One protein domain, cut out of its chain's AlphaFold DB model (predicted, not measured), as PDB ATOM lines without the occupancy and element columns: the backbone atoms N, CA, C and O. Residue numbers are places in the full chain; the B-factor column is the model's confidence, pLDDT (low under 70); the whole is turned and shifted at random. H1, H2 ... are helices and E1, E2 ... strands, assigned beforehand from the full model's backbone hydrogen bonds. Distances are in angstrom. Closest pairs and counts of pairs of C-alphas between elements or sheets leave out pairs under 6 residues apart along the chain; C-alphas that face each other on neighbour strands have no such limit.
ATOM      1  N   TYR A   4     179.223 117.214  35.475       94.62
ATOM      2  CA  TYR A   4     179.142 116.026  34.634       94.62
ATOM      3  C   TYR A   4     179.965 116.259  33.362       94.62
ATOM      4  O   TYR A   4     179.767 117.291  32.711       94.62
ATOM      5  N   PRO A   5     180.866 115.340  32.972       95.81
ATOM      6  CA  PRO A   5     181.528 115.416  31.675       95.81
ATOM      7  C   PRO A   5     180.489 115.343  30.549       95.81
ATOM      8  O   PRO A   5     179.718 114.393  30.489       95.81
ATOM      9  N   VAL A   6     180.464 116.310  29.631       94.75
ATOM     10  CA  VAL A   6     179.457 116.339  28.549       94.75
ATOM     11  C   VAL A   6     179.542 115.077  27.695       94.75
ATOM     12  O   VAL A   6     178.525 114.490  27.359       94.75
ATOM     13  N   THR A   7     180.753 114.605  27.410       94.38
ATOM     14  CA  THR A   7     180.997 113.394  26.611       94.38
ATOM     15  C   THR A   7     180.520 112.090  27.255       94.38
ATOM     16  O   THR A   7     180.552 111.063  26.587       94.38
ATOM     17  N   SER A   8     180.126 112.094  28.534       95.50
ATOM     18  CA  SER A   8     179.527 110.926  29.194       95.50
ATOM     19  C   SER A   8     178.000 111.002  29.264       95.50
ATOM     20  O   SER A   8     177.397 110.226  29.994       95.50
ATOM     21  N   LEU A   9     177.371 111.963  28.586       97.06
ATOM     22  CA  LEU A   9     175.927 112.180  28.621       97.06
ATOM     23  C   LEU A   9     175.288 111.879  27.264       97.06
ATOM     24  O   LEU A   9     175.953 111.837  26.227       97.06
ATOM     25  N   GLU A  10     173.970 111.750  27.268       97.88
ATOM     26  CA  GLU A  10     173.135 111.722  26.069       97.88
ATOM     27  C   GLU A  10     172.191 112.921  26.081       97.88
ATOM     28  O   GLU A  10     171.626 113.256  27.119       97.88
ATOM     29  N   VAL A  11     171.999 113.566  24.934       97.62
ATOM     30  CA  VAL A  11     170.906 114.516  24.718       97.62
ATOM     31  C   VAL A  11     169.636 113.707  24.478       97.62
ATOM     32  O   VAL A  11     169.602 112.893  23.559       97.62
ATOM     33  N   ILE A  12     168.604 113.932  25.289       97.69
ATOM     34  CA  ILE A  12     167.334 113.183  25.220       97.69
ATOM     35  C   ILE A  12     166.116 114.072  24.940       97.69
ATOM     36  O   ILE A  12     165.001 113.580  24.773       97.69
ATOM     37  N   GLY A  13     166.302 115.392  24.908       97.25
ATOM     38  CA  GLY A  13     165.208 116.335  24.706       97.25
ATOM     39  C   GLY A  13     165.628 117.796  24.807       97.25
ATOM     40  O   GLY A  13     166.806 118.111  24.995       97.25
ATOM     41  N   CYS A  14     164.647 118.692  24.737       96.56
ATOM     42  CA  CYS A  14     164.796 120.107  25.073       96.56
ATOM     43  C   CYS A  14     163.640 120.609  25.940       96.56
ATOM     44  O   CYS A  14     162.548 120.042  25.938       96.56
ATOM     45  N   SER A  15     163.891 121.678  26.698       93.62
ATOM     46  CA  SER A  15     162.894 122.248  27.616       93.62
ATOM     47  C   SER A  15     161.786 123.012  26.897       93.62
ATOM     48  O   SER A  15     160.732 123.266  27.464       93.62
ATOM     49  N   GLU A  16     162.034 123.415  25.658       91.56
ATOM     50  CA  GLU A  16     161.075 124.089  24.804       91.56
ATOM     51  C   GLU A  16     160.175 123.079  24.079       91.56
ATOM     52  O   GLU A  16     160.586 121.951  23.796       91.56
ATOM     53  N   VAL A  17     158.968 123.522  23.715       88.06
ATOM     54  CA  VAL A  17     158.005 122.767  22.897       88.06
ATOM     55  C   VAL A  17     157.732 123.550  21.616       88.06
ATOM     56  O   VAL A  17     156.838 124.402  21.607       88.06
ATOM     57  N   PRO A  18     158.511 123.329  20.535       79.31
ATOM     58  CA  PRO A  18     158.397 124.125  19.315       79.31
ATOM     59  C   PRO A  18     156.997 124.118  18.701       79.31
ATOM     60  O   PRO A  18     156.556 125.158  18.237       79.31
ATOM     61  N   ALA A  19     156.245 123.017  18.801       76.62
ATOM     62  CA  ALA A  19     154.864 122.943  18.311       76.62
ATOM     63  C   ALA A  19     153.897 123.937  18.992       76.62
ATOM     64  O   ALA A  19     152.856 124.269  18.430       76.62
ATOM     65  N   LYS A  20     154.226 124.421  20.198       78.88
ATOM     66  CA  LYS A  20     153.429 125.400  20.960       78.88
ATOM     67  C   LYS A  20     153.940 126.836  20.810       78.88
ATOM     68  O   LYS A  20     153.391 127.748  21.426       78.88
ATOM     69  N   GLN A  21     155.016 127.051  20.058       73.50
ATOM     70  CA  GLN A  21     155.676 128.345  19.928       73.50
ATOM     71  C   GLN A  21     155.807 128.712  18.449       73.50
ATOM     72  O   GLN A  21     155.861 127.831  17.595       73.50
ATOM     73  N   PRO A  22     155.900 130.007  18.108       75.88
ATOM     74  CA  PRO A  22     156.317 130.393  16.769       75.88
ATOM     75  C   PRO A  22     157.638 129.680  16.416       75.88
ATOM     76  O   PRO A  22     158.539 129.640  17.272       75.88
ATOM     77  N   PRO A  23     157.777 129.112  15.201       82.06
ATOM     78  CA  PRO A  23     158.960 128.362  14.776       82.06
ATOM     79  C   PRO A  23     160.117 129.320  14.460       82.06
ATOM     80  O   PRO A  23     160.613 129.413  13.345       82.06
ATOM     81  N   LEU A  24     160.494 130.123  15.452       92.00
ATOM     82  CA  LEU A  24     161.532 131.121  15.334       92.00
ATOM     83  C   LEU A  24     162.901 130.471  15.548       92.00
ATOM     84  O   LEU A  24     163.105 129.831  16.587       92.00
ATOM     85  N   PRO A  25     163.846 130.676  14.626       94.94
ATOM     86  CA  PRO A  25     165.167 130.072  14.693       94.94
ATOM     87  C   PRO A  25     165.908 130.541  15.948       94.94
ATOM     88  O   PRO A  25     166.003 131.741  16.203       94.94
ATOM     89  N   ARG A  26     166.404 129.600  16.758       94.31
ATOM     90  CA  ARG A  26     167.077 129.886  18.042       94.31
ATOM     91  C   ARG A  26     167.808 128.666  18.587       94.31
ATOM     92  O   ARG A  26     167.487 127.538  18.234       94.31
ATOM     93  N   VAL A  27     168.743 128.882  19.506       94.81
ATOM     94  CA  VAL A  27     169.329 127.800  20.316       94.81
ATOM     95  C   VAL A  27     168.301 127.321  21.346       94.81
ATOM     96  O   VAL A  27     167.558 128.135  21.895       94.81
ATOM     97  N   LEU A  28     168.263 126.013  21.594       94.81
ATOM     98  CA  LEU A  28     167.342 125.362  22.526       94.81
ATOM     99  C   LEU A  28     168.077 124.864  23.774       94.81
ATOM    100  O   LEU A  28     169.275 124.566  23.747       94.81
ATOM    101  N   SER A  29     167.342 124.734  24.873       94.69
ATOM    102  CA  SER A  29     167.881 124.300  26.156       94.69
ATOM    103  C   SER A  29     167.843 122.776  26.247       94.69
ATOM    104  O   SER A  29     166.821 122.184  26.607       94.69
ATOM    105  N   ALA A  30     168.966 122.137  25.913       96.75
ATOM    106  CA  ALA A  30     169.088 120.683  25.905       96.75
ATOM    107  C   ALA A  30     168.856 120.065  27.293       96.75
ATOM    108  O   ALA A  30     169.269 120.620  28.314       96.75
ATOM    109  N   ILE A  31     168.218 118.900  27.305       98.00
ATOM    110  CA  ILE A  31     168.026 118.039  28.471       98.00
ATOM    111  C   ILE A  31     168.903 116.811  28.268       98.00
ATOM    112  O   ILE A  31     168.868 116.187  27.201       98.00
ATOM    113  N   PHE A  32     169.687 116.474  29.288       97.75
ATOM    114  CA  PHE A  32     170.631 115.366  29.216       97.75
ATOM    115  C   PHE A  32     170.225 114.206  30.115       97.75
ATOM    116  O   PHE A  32     169.590 114.406  31.146       97.75
ATOM    117  N   ARG A  33     170.674 113.005  29.769       97.19
ATOM    118  CA  ARG A  33     170.657 111.824  30.631       97.19
ATOM    119  C   ARG A  33     172.081 111.351  30.863       97.19
ATOM    120  O   ARG A  33     172.902 111.400  29.949       97.19
ATOM    121  N   ASN A  34     172.365 110.862  32.063       94.88
ATOM    122  CA  ASN A  34     173.534 110.022  32.276       94.88
ATOM    123  C   ASN A  34     173.158 108.562  31.941       94.88
ATOM    124  O   ASN A  34     172.293 108.020  32.603       94.88
ATOM    125  N   PRO A  35     173.737 107.885  30.944       91.50
ATOM    126  CA  PRO A  35     173.365 106.499  30.636       91.50
ATOM    127  C   PRO A  35     173.699 105.516  31.774       91.50
ATOM    128  O   PRO A  35     173.055 104.476  31.883       91.50
ATOM    129  N   ASP A  36     174.653 105.860  32.646       90.19
ATOM    130  CA  ASP A  36     175.083 105.012  33.767       90.19
ATOM    131  C   ASP A  36     174.210 105.170  35.027       90.19
ATOM    132  O   ASP A  36     174.377 104.448  36.011       90.19
ATOM    133  N   SER A  37     173.288 106.136  35.034       87.06
ATOM    134  CA  SER A  37     172.362 106.373  36.142       87.06
ATOM    135  C   SER A  37     171.069 106.958  35.596       87.06
ATOM    136  O   SER A  37     171.158 107.946  34.889       87.06
ATOM    137  N   ASP A  38     169.883 106.504  36.000       87.81
ATOM    138  CA  ASP A  38     168.579 107.049  35.543       87.81
ATOM    139  C   ASP A  38     168.315 108.544  35.878       87.81
ATOM    140  O   ASP A  38     167.189 109.032  35.831       87.81
ATOM    141  N   THR A  39     169.355 109.299  36.223       96.00
ATOM    142  CA  THR A  39     169.379 110.742  36.405       96.00
ATOM    143  C   THR A  39     169.279 111.502  35.080       96.00
ATOM    144  O   THR A  39     170.104 111.358  34.172       96.00
ATOM    145  N   VAL A  40     168.318 112.418  35.049       98.00
ATOM    146  CA  VAL A  40     168.100 113.429  34.015       98.00
ATOM    147  C   VAL A  40     168.581 114.785  34.516       98.00
ATOM    148  O   VAL A  40     168.399 115.137  35.681       98.00
ATOM    149  N   LEU A  41     169.206 115.550  33.628       97.56
ATOM    150  CA  LEU A  41     169.839 116.833  33.897       97.56
ATOM    151  C   LEU A  41     169.125 117.920  33.092       97.56
ATOM    152  O   LEU A  41     169.224 117.981  31.864       97.56
ATOM    153  N   TYR A  42     168.415 118.789  33.801       97.38
ATOM    154  CA  TYR A  42     167.647 119.887  33.238       97.38
ATOM    155  C   TYR A  42     168.378 121.224  33.374       97.38
ATOM    156  O   TYR A  42     169.124 121.434  34.343       97.38
ATOM    157  N   PRO A  43     168.134 122.161  32.442       95.38
ATOM    158  CA  PRO A  43     168.496 123.558  32.636       95.38
ATOM    159  C   PRO A  43     167.719 124.180  33.821       95.38
ATOM    160  O   PRO A  43     166.648 123.689  34.184       95.38
ATOM    161  N   PRO A  44     168.216 125.285  34.408       94.56
ATOM    162  CA  PRO A  44     169.456 125.966  34.046       94.56
ATOM    163  C   PRO A  44     170.700 125.192  34.510       94.56
ATOM    164  O   PRO A  44     170.744 124.661  35.615       94.56
ATOM    165  N   TYR A  45     171.725 125.171  33.663       94.19
ATOM    166  CA  TYR A  45     173.079 124.701  33.965       94.19
ATOM    167  C   TYR A  45     174.090 125.613  33.265       94.19
ATOM    168  O   TYR A  45     173.734 126.406  32.391       94.19
ATOM    169  N   LEU A  46     175.363 125.491  33.629       90.44
ATOM    170  CA  LEU A  46     176.464 126.174  32.950       90.44
ATOM    171  C   LEU A  46     177.308 125.163  32.177       90.44
ATOM    172  O   LEU A  46     177.698 124.139  32.729       90.44
ATOM    173  N   LEU A  47     177.633 125.473  30.923       87.62
ATOM    174  CA  LEU A  47     178.639 124.740  30.154       87.62
ATOM    175  C   LEU A  47     179.988 125.448  30.310       87.62
ATOM    176  O   LEU A  47     180.136 126.596  29.883       87.62
ATOM    177  N   ALA A  48     180.969 124.789  30.926       85.81
ATOM    178  CA  ALA A  48     182.321 125.324  31.086       85.81
ATOM    179  C   ALA A  48     183.357 124.300  30.615       85.81
ATOM    180  O   ALA A  48     183.662 123.331  31.307       85.81
ATOM    181  N   GLY A  49     183.904 124.509  29.415       86.75
ATOM    182  CA  GLY A  49     184.694 123.466  28.758       86.75
ATOM    183  C   GLY A  49     183.845 122.210  28.541       86.75
ATOM    184  O   GLY A  49     182.662 122.317  28.220       86.75
ATOM    185  N   ASN A  50     184.424 121.027  28.740       91.62
ATOM    186  CA  ASN A  50     183.725 119.746  28.575       91.62
ATOM    187  C   ASN A  50     182.848 119.358  29.784       91.62
ATOM    188  O   ASN A  50     182.582 118.179  29.995       91.62
ATOM    189  N   GLU A  51     182.426 120.318  30.606       94.44
ATOM    190  CA  GLU A  51     181.657 120.049  31.818       94.44
ATOM    191  C   GLU A  51     180.317 120.781  31.837       94.44
ATOM    192  O   GLU A  51     180.219 121.963  31.492       94.44
ATOM    193  N   LEU A  52     179.297 120.061  32.303       93.75
ATOM    194  CA  LEU A  52     177.967 120.565  32.595       93.75
ATOM    195  C   LEU A  52     177.810 120.740  34.107       93.75
ATOM    196  O   LEU A  52     177.822 119.778  34.874       93.75
ATOM    197  N   ILE A  53     177.671 121.991  34.531       95.50
ATOM    198  CA  ILE A  53     177.791 122.419  35.924       95.50
ATOM    199  C   ILE A  53     176.432 122.820  36.489       95.50
ATOM    200  O   ILE A  53     175.714 123.632  35.907       95.50
ATOM    201  N   ASN A  54     176.151 122.315  37.691       95.06
ATOM    202  CA  ASN A  54     174.961 122.586  38.497       95.06
ATOM    203  C   ASN A  54     173.621 122.414  37.752       95.06
ATOM    204  O   ASN A  54     172.784 123.310  37.838       95.06
ATOM    205  N   PRO A  55     173.383 121.285  37.057       96.50
ATOM    206  CA  PRO A  55     172.054 121.009  36.530       96.50
ATOM    207  C   PRO A  55     171.038 120.784  37.642       96.50
ATOM    208  O   PRO A  55     171.371 120.309  38.736       96.50
ATOM    209  N   VAL A  56     169.775 121.027  37.306       96.44
ATOM    210  CA  VAL A  56     168.648 120.482  38.061       96.44
ATOM    211  C   VAL A  56     168.562 118.990  37.744       96.44
ATOM    212  O   VAL A  56     168.458 118.604  36.585       96.44
ATOM    213  N   THR A  57     168.652 118.142  38.766       96.75
ATOM    214  CA  THR A  57     168.658 116.679  38.611       96.75
ATOM    215  C   THR A  57     167.290 116.099  38.954       96.75
ATOM    216  O   THR A  57     166.779 116.427  40.024       96.75
ATOM    217  N   ALA A  58     166.751 115.215  38.117       96.62
ATOM    218  CA  ALA A  58     165.537 114.435  38.388       96.62
ATOM    219  C   ALA A  58     165.708 112.987  37.897       96.62
ATOM    220  O   ALA A  58     166.766 112.655  37.357       96.62
ATOM    221  N   GLU A  59     164.704 112.130  38.071       96.62
ATOM    222  CA  GLU A  59     164.730 110.759  37.543       96.62
ATOM    223  C   GLU A  59     164.088 110.671  36.148       96.62
ATOM    224  O   GLU A  59     163.345 111.561  35.725       96.62
ATOM    225  N   MET A  60     164.351 109.583  35.413       96.69
ATOM    226  CA  MET A  60     163.715 109.346  34.108       96.69
ATOM    227  C   MET A  60     162.185 109.283  34.186       96.69
ATOM    228  O   MET A  60     161.525 109.674  33.229       96.69
ATOM    229  N   ALA A  61     161.611 108.834  35.304       96.38
ATOM    230  CA  ALA A  61     160.160 108.824  35.481       96.38
ATOM    231  C   ALA A  61     159.563 110.241  35.386       96.38
ATOM    232  O   ALA A  61     158.598 110.446  34.652       96.38
ATOM    233  N   ASP A  62     160.199 111.226  36.033       96.81
ATOM    234  CA  ASP A  62     159.782 112.634  35.978       96.81
ATOM    235  C   ASP A  62     159.900 113.199  34.554       96.81
ATOM    236  O   ASP A  62     159.104 114.036  34.129       96.81
ATOM    237  N   PHE A  63     160.904 112.755  33.791       97.50
ATOM    238  CA  PHE A  63     161.047 113.137  32.385       97.50
ATOM    239  C   PHE A  63     159.885 112.633  31.538       97.50
ATOM    240  O   PHE A  63     159.289 113.421  30.806       97.50
ATOM    241  N   GLU A  64     159.536 111.353  31.645       97.56
ATOM    242  CA  GLU A  64     158.433 110.782  30.865       97.56
ATOM    243  C   GLU A  64     157.082 111.407  31.243       97.56
ATOM    244  O   GLU A  64     156.256 111.651  30.363       97.56
ATOM    245  N   GLU A  65     156.869 111.743  32.519       97.75
ATOM    246  CA  GLU A  65     155.683 112.491  32.950       97.75
ATOM    247  C   GLU A  65     155.618 113.870  32.280       97.75
ATOM    248  O   GLU A  65     154.598 114.230  31.693       97.75
ATOM    249  N   ARG A  66     156.718 114.629  32.287       97.06
ATOM    250  CA  ARG A  66     156.773 115.954  31.645       97.06
ATOM    251  C   ARG A  66     156.603 115.893  30.130       97.06
ATOM    252  O   ARG A  66     156.040 116.817  29.547       97.06
ATOM    253  N   VAL A  67     157.066 114.821  29.488       96.56
ATOM    254  CA  VAL A  67     156.779 114.561  28.070       96.56
ATOM    255  C   VAL A  67     155.282 114.326  27.871       96.56
ATOM    256  O   VAL A  67     154.694 114.926  26.981       96.56
ATOM    257  N   ALA A  68     154.645 113.508  28.714       96.44
ATOM    258  CA  ALA A  68     153.209 113.233  28.625       96.44
ATOM    259  C   ALA A  68     152.327 114.471  28.882       96.44
ATOM    260  O   ALA A  68     151.208 114.541  28.379       96.44
ATOM    261  N   LEU A  69     152.830 115.444  29.648       95.69
ATOM    262  CA  LEU A  69     152.184 116.739  29.891       95.69
ATOM    263  C   LEU A  69     152.456 117.783  28.792       95.69
ATOM    264  O   LEU A  69     151.942 118.900  28.869       95.69
ATOM    265  N   ASP A  70     153.239 117.438  27.764       93.50
ATOM    266  CA  ASP A  70     153.728 118.365  26.740       93.50
ATOM    267  C   ASP A  70     154.441 119.596  27.346       93.50
ATOM    268  O   ASP A  70     154.279 120.726  26.861       93.50
ATOM    269  N   ASP A  71     155.203 119.399  28.425       93.88
ATOM    270  CA  ASP A  71     156.007 120.448  29.069       93.88
ATOM    271  C   ASP A  71     157.414 120.553  28.469       93.88
ATOM    272  O   ASP A  71     158.078 121.580  28.613       93.88
ATOM    273  N   ILE A  72     157.884 119.482  27.829       95.94
ATOM    274  CA  ILE A  72     159.203 119.367  27.197       95.94
ATOM    275  C   ILE A  72     159.094 118.569  25.897       95.94
ATOM    276  O   ILE A  72     158.164 117.784  25.720       95.94
ATOM    277  N   THR A  73     160.067 118.729  25.000       95.94
ATOM    278  CA  THR A  73     160.141 117.921  23.775       95.94
ATOM    279  C   THR A  73     161.094 116.753  23.971       95.94
ATOM    280  O   THR A  73     162.275 116.956  24.264       95.94
ATOM    281  N   LYS A  74     160.592 115.531  23.770       97.12
ATOM    282  CA  LYS A  74     161.404 114.311  23.723       97.12
ATOM    283  C   LYS A  74     162.077 114.170  22.362       97.12
ATOM    284  O   LYS A  74     161.451 114.417  21.335       97.12
ATOM    285  N   LEU A  75     163.335 113.745  22.367       96.75
ATOM    286  CA  LEU A  75     164.105 113.427  21.170       96.75
ATOM    287  C   LEU A  75     164.599 111.983  21.247       96.75
ATOM    288  O   LEU A  75     164.687 111.402  22.332       96.75
ATOM    289  N   ASP A  76     164.964 111.426  20.098       96.19
ATOM    290  CA  ASP A  76     165.744 110.194  20.080       96.19
ATOM    291  C   ASP A  76     167.089 110.449  20.780       96.19
ATOM    292  O   ASP A  76     167.751 111.441  20.454       96.19
ATOM    293  N   PRO A  77     167.506 109.599  21.738       95.94
ATOM    294  CA  PRO A  77     168.757 109.796  22.457       95.94
ATOM    295  C   PRO A  77     169.959 109.868  21.513       95.94
ATOM    296  O   PRO A  77     170.150 109.000  20.659       95.94
ATOM    297  N   GLN A  78     170.795 110.888  21.693       96.44
ATOM    298  CA  GLN A  78     172.038 111.060  20.939       96.44
ATOM    299  C   GLN A  78     173.209 111.321  21.887       96.44
ATOM    300  O   GLN A  78     173.038 112.055  22.861       96.44
ATOM    301  N   PRO A  79     174.418 110.797  21.615       97.19
ATOM    302  CA  PRO A  79     175.591 111.104  22.425       97.19
ATOM    303  C   PRO A  79     175.853 112.609  22.478       97.19
ATOM    304  O   PRO A  79     175.927 113.277  21.442       97.19
ATOM    305  N   ALA A  80     176.023 113.141  23.684       96.44
ATOM    306  CA  ALA A  80     176.350 114.540  23.864       96.44
ATOM    307  C   ALA A  80     177.813 114.802  23.478       96.44
ATOM    308  O   ALA A  80     178.743 114.101  23.875       96.44
ATOM    309  N   GLN A  81     178.016 115.851  22.689       94.81
ATOM    310  CA  GLN A  81     179.313 116.268  22.183       94.81
ATOM    311  C   GLN A  81     179.673 117.658  22.701       94.81
ATOM    312  O   GLN A  81     178.859 118.586  22.704       94.81
ATOM    313  N   PHE A  82     180.931 117.821  23.109       92.50
ATOM    314  CA  PHE A  82     181.454 119.125  23.493       92.50
ATOM    315  C   PHE A  82     181.372 120.113  22.324       92.50
ATOM    316  O   PHE A  82     181.778 119.812  21.203       92.50
ATOM    317  N   GLY A  83     180.869 121.316  22.602       92.06
ATOM    318  CA  GLY A  83     180.728 122.365  21.599       92.06
ATOM    319  C   GLY A  83     179.561 122.158  20.634       92.06
ATOM    320  O   GLY A  83     179.502 122.869  19.635       92.06
ATOM    321  N   TRP A  84     178.647 121.224  20.906       95.62
ATOM    322  CA  TRP A  84     177.400 121.038  20.160       95.62
ATOM    323  C   TRP A  84     176.198 121.534  20.961       95.62
ATOM    324  O   TRP A  84     176.249 121.636  22.187       95.62
ATOM    325  N   SER A  85     175.106 121.846  20.269       95.88
ATOM    326  CA  SER A  85     173.851 122.245  20.902       95.88
ATOM    327  C   SER A  85     172.646 121.900  20.035       95.88
ATOM    328  O   SER A  85     172.786 121.599  18.845       95.88
ATOM    329  N   LEU A  86     171.469 121.932  20.655       96.81
ATOM    330  CA  LEU A  86     170.197 121.872  19.955       96.81
ATOM    331  C   LEU A  86     169.818 123.270  19.478       96.81
ATOM    332  O   LEU A  86     170.040 124.263  20.173       96.81
ATOM    333  N   TRP A  87     169.221 123.354  18.301       96.44
ATOM    334  CA  TRP A  87     168.694 124.601  17.772       96.44
ATOM    335  C   TRP A  87     167.493 124.332  16.873       96.44
ATOM    336  O   TRP A  87     167.340 123.235  16.347       96.44
ATOM    337  N   LEU A  88     166.632 125.331  16.742       95.62
ATOM    338  CA  LEU A  88     165.533 125.355  15.791       95.62
ATOM    339  C   LEU A  88     165.997 126.115  14.547       95.62
ATOM    340  O   LEU A  88     166.551 127.212  14.687       95.62
ATOM    341  N   ASP A  89     165.785 125.556  13.361       92.88
ATOM    342  CA  ASP A  89     166.022 126.261  12.098       92.88
ATOM    343  C   ASP A  89     164.812 127.115  11.668       92.88
ATOM    344  O   ASP A  89     163.830 127.247  12.402       92.88
TER     345      ASP A  89
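AT A GLANCE: This is residues 4 to 89 of the 230 residues of an uncharacterized protein of Verrucomicrobia bacterium (UniProt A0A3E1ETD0). A strongly twisted, curled sheet of five strands makes the core, with one helix, H1, over one face of it. On the side away from H1 sit two small two-stranded sheets, E2 with E9 and the hairpin E5 and E6. The printed part has 86 residues, with nine named strands and one named helix in the order E1 E2 E3 E4 E5 E6 E7 H1 E8 E9, and its class is mostly strand. The large sheet runs E7 E4 E3 E1 E8, and all three sheets are antiparallel. The whole is compact, with a radius of gyration of the C-alphas of 12.4 A, and spans 33 by 28 by 21 A.

HOW THE PARTS SIT: Start at residues 4 to 5, which pair antiparallel with residues 51 to 52 of E6, residues 51 to 53. Go on to E1, residues 10 to 14, an inner strand; beside it look for E8, residues 73 to 79, with N 11 and O 78 2.8 A apart. On the other side of E1 is E3, residues 30 to 34, with N 31 and O 13 at 2.8 A. E2, residues 26 to 28, runs on into E3 at 24 degrees; its neighbour is E9, residues 84 to 88, with N 88 and O 26 at 2.8 A. The closest C-alphas of E3 and E9 are those of Ala 30 and Leu 86, 6.2 A apart. E4, residues 37 to 42, forms a hairpin with E3, with N 41 and O 32 at 2.8 A. E5, residues 46 to 48, forms a hairpin with E6, with N 53 and O 46 at 2.8 A. E6 runs on into E7, residues 56 to 59, at 97 degrees, and N 40 of E4 is 2.8 A from O 58 of E7. H1, residues 60 to 68, is on the sheet at a height of 8.6 A, over E1 and only just over E3, on which 3 of its 9 C-alphas fall; it only just runs along the strands, at 29 degrees to E1 on the local plane. Every O i to N i+4 pair in H1 is within hydrogen-bond range.

IN THESE COORDINATES: Find C-alpha 10 at (173.135, 111.722, 26.069), where E1 begins; it runs 11.9 A. E2 covers 6.4 A, E3 13.2 A, E4 14.6 A, E5 6.2 A, E6 6.1 A and E7 10.5 A. H1 begins at C-alpha 60, (163.715, 109.346, 34.108), and runs 12.5 A. E8 covers 16.9 A and E9 13.4 A, ending at C-alpha 88, (165.533, 125.355, 15.791).

THE WHOLE: The C-alphas farthest apart are those of Pro 22 and Asp 36, at 35.9 A. The link from E1 to E2 is long, with 11 residues; the other links are tight. The printed part has no cut, and no printed residue is under 70 in pLDDT.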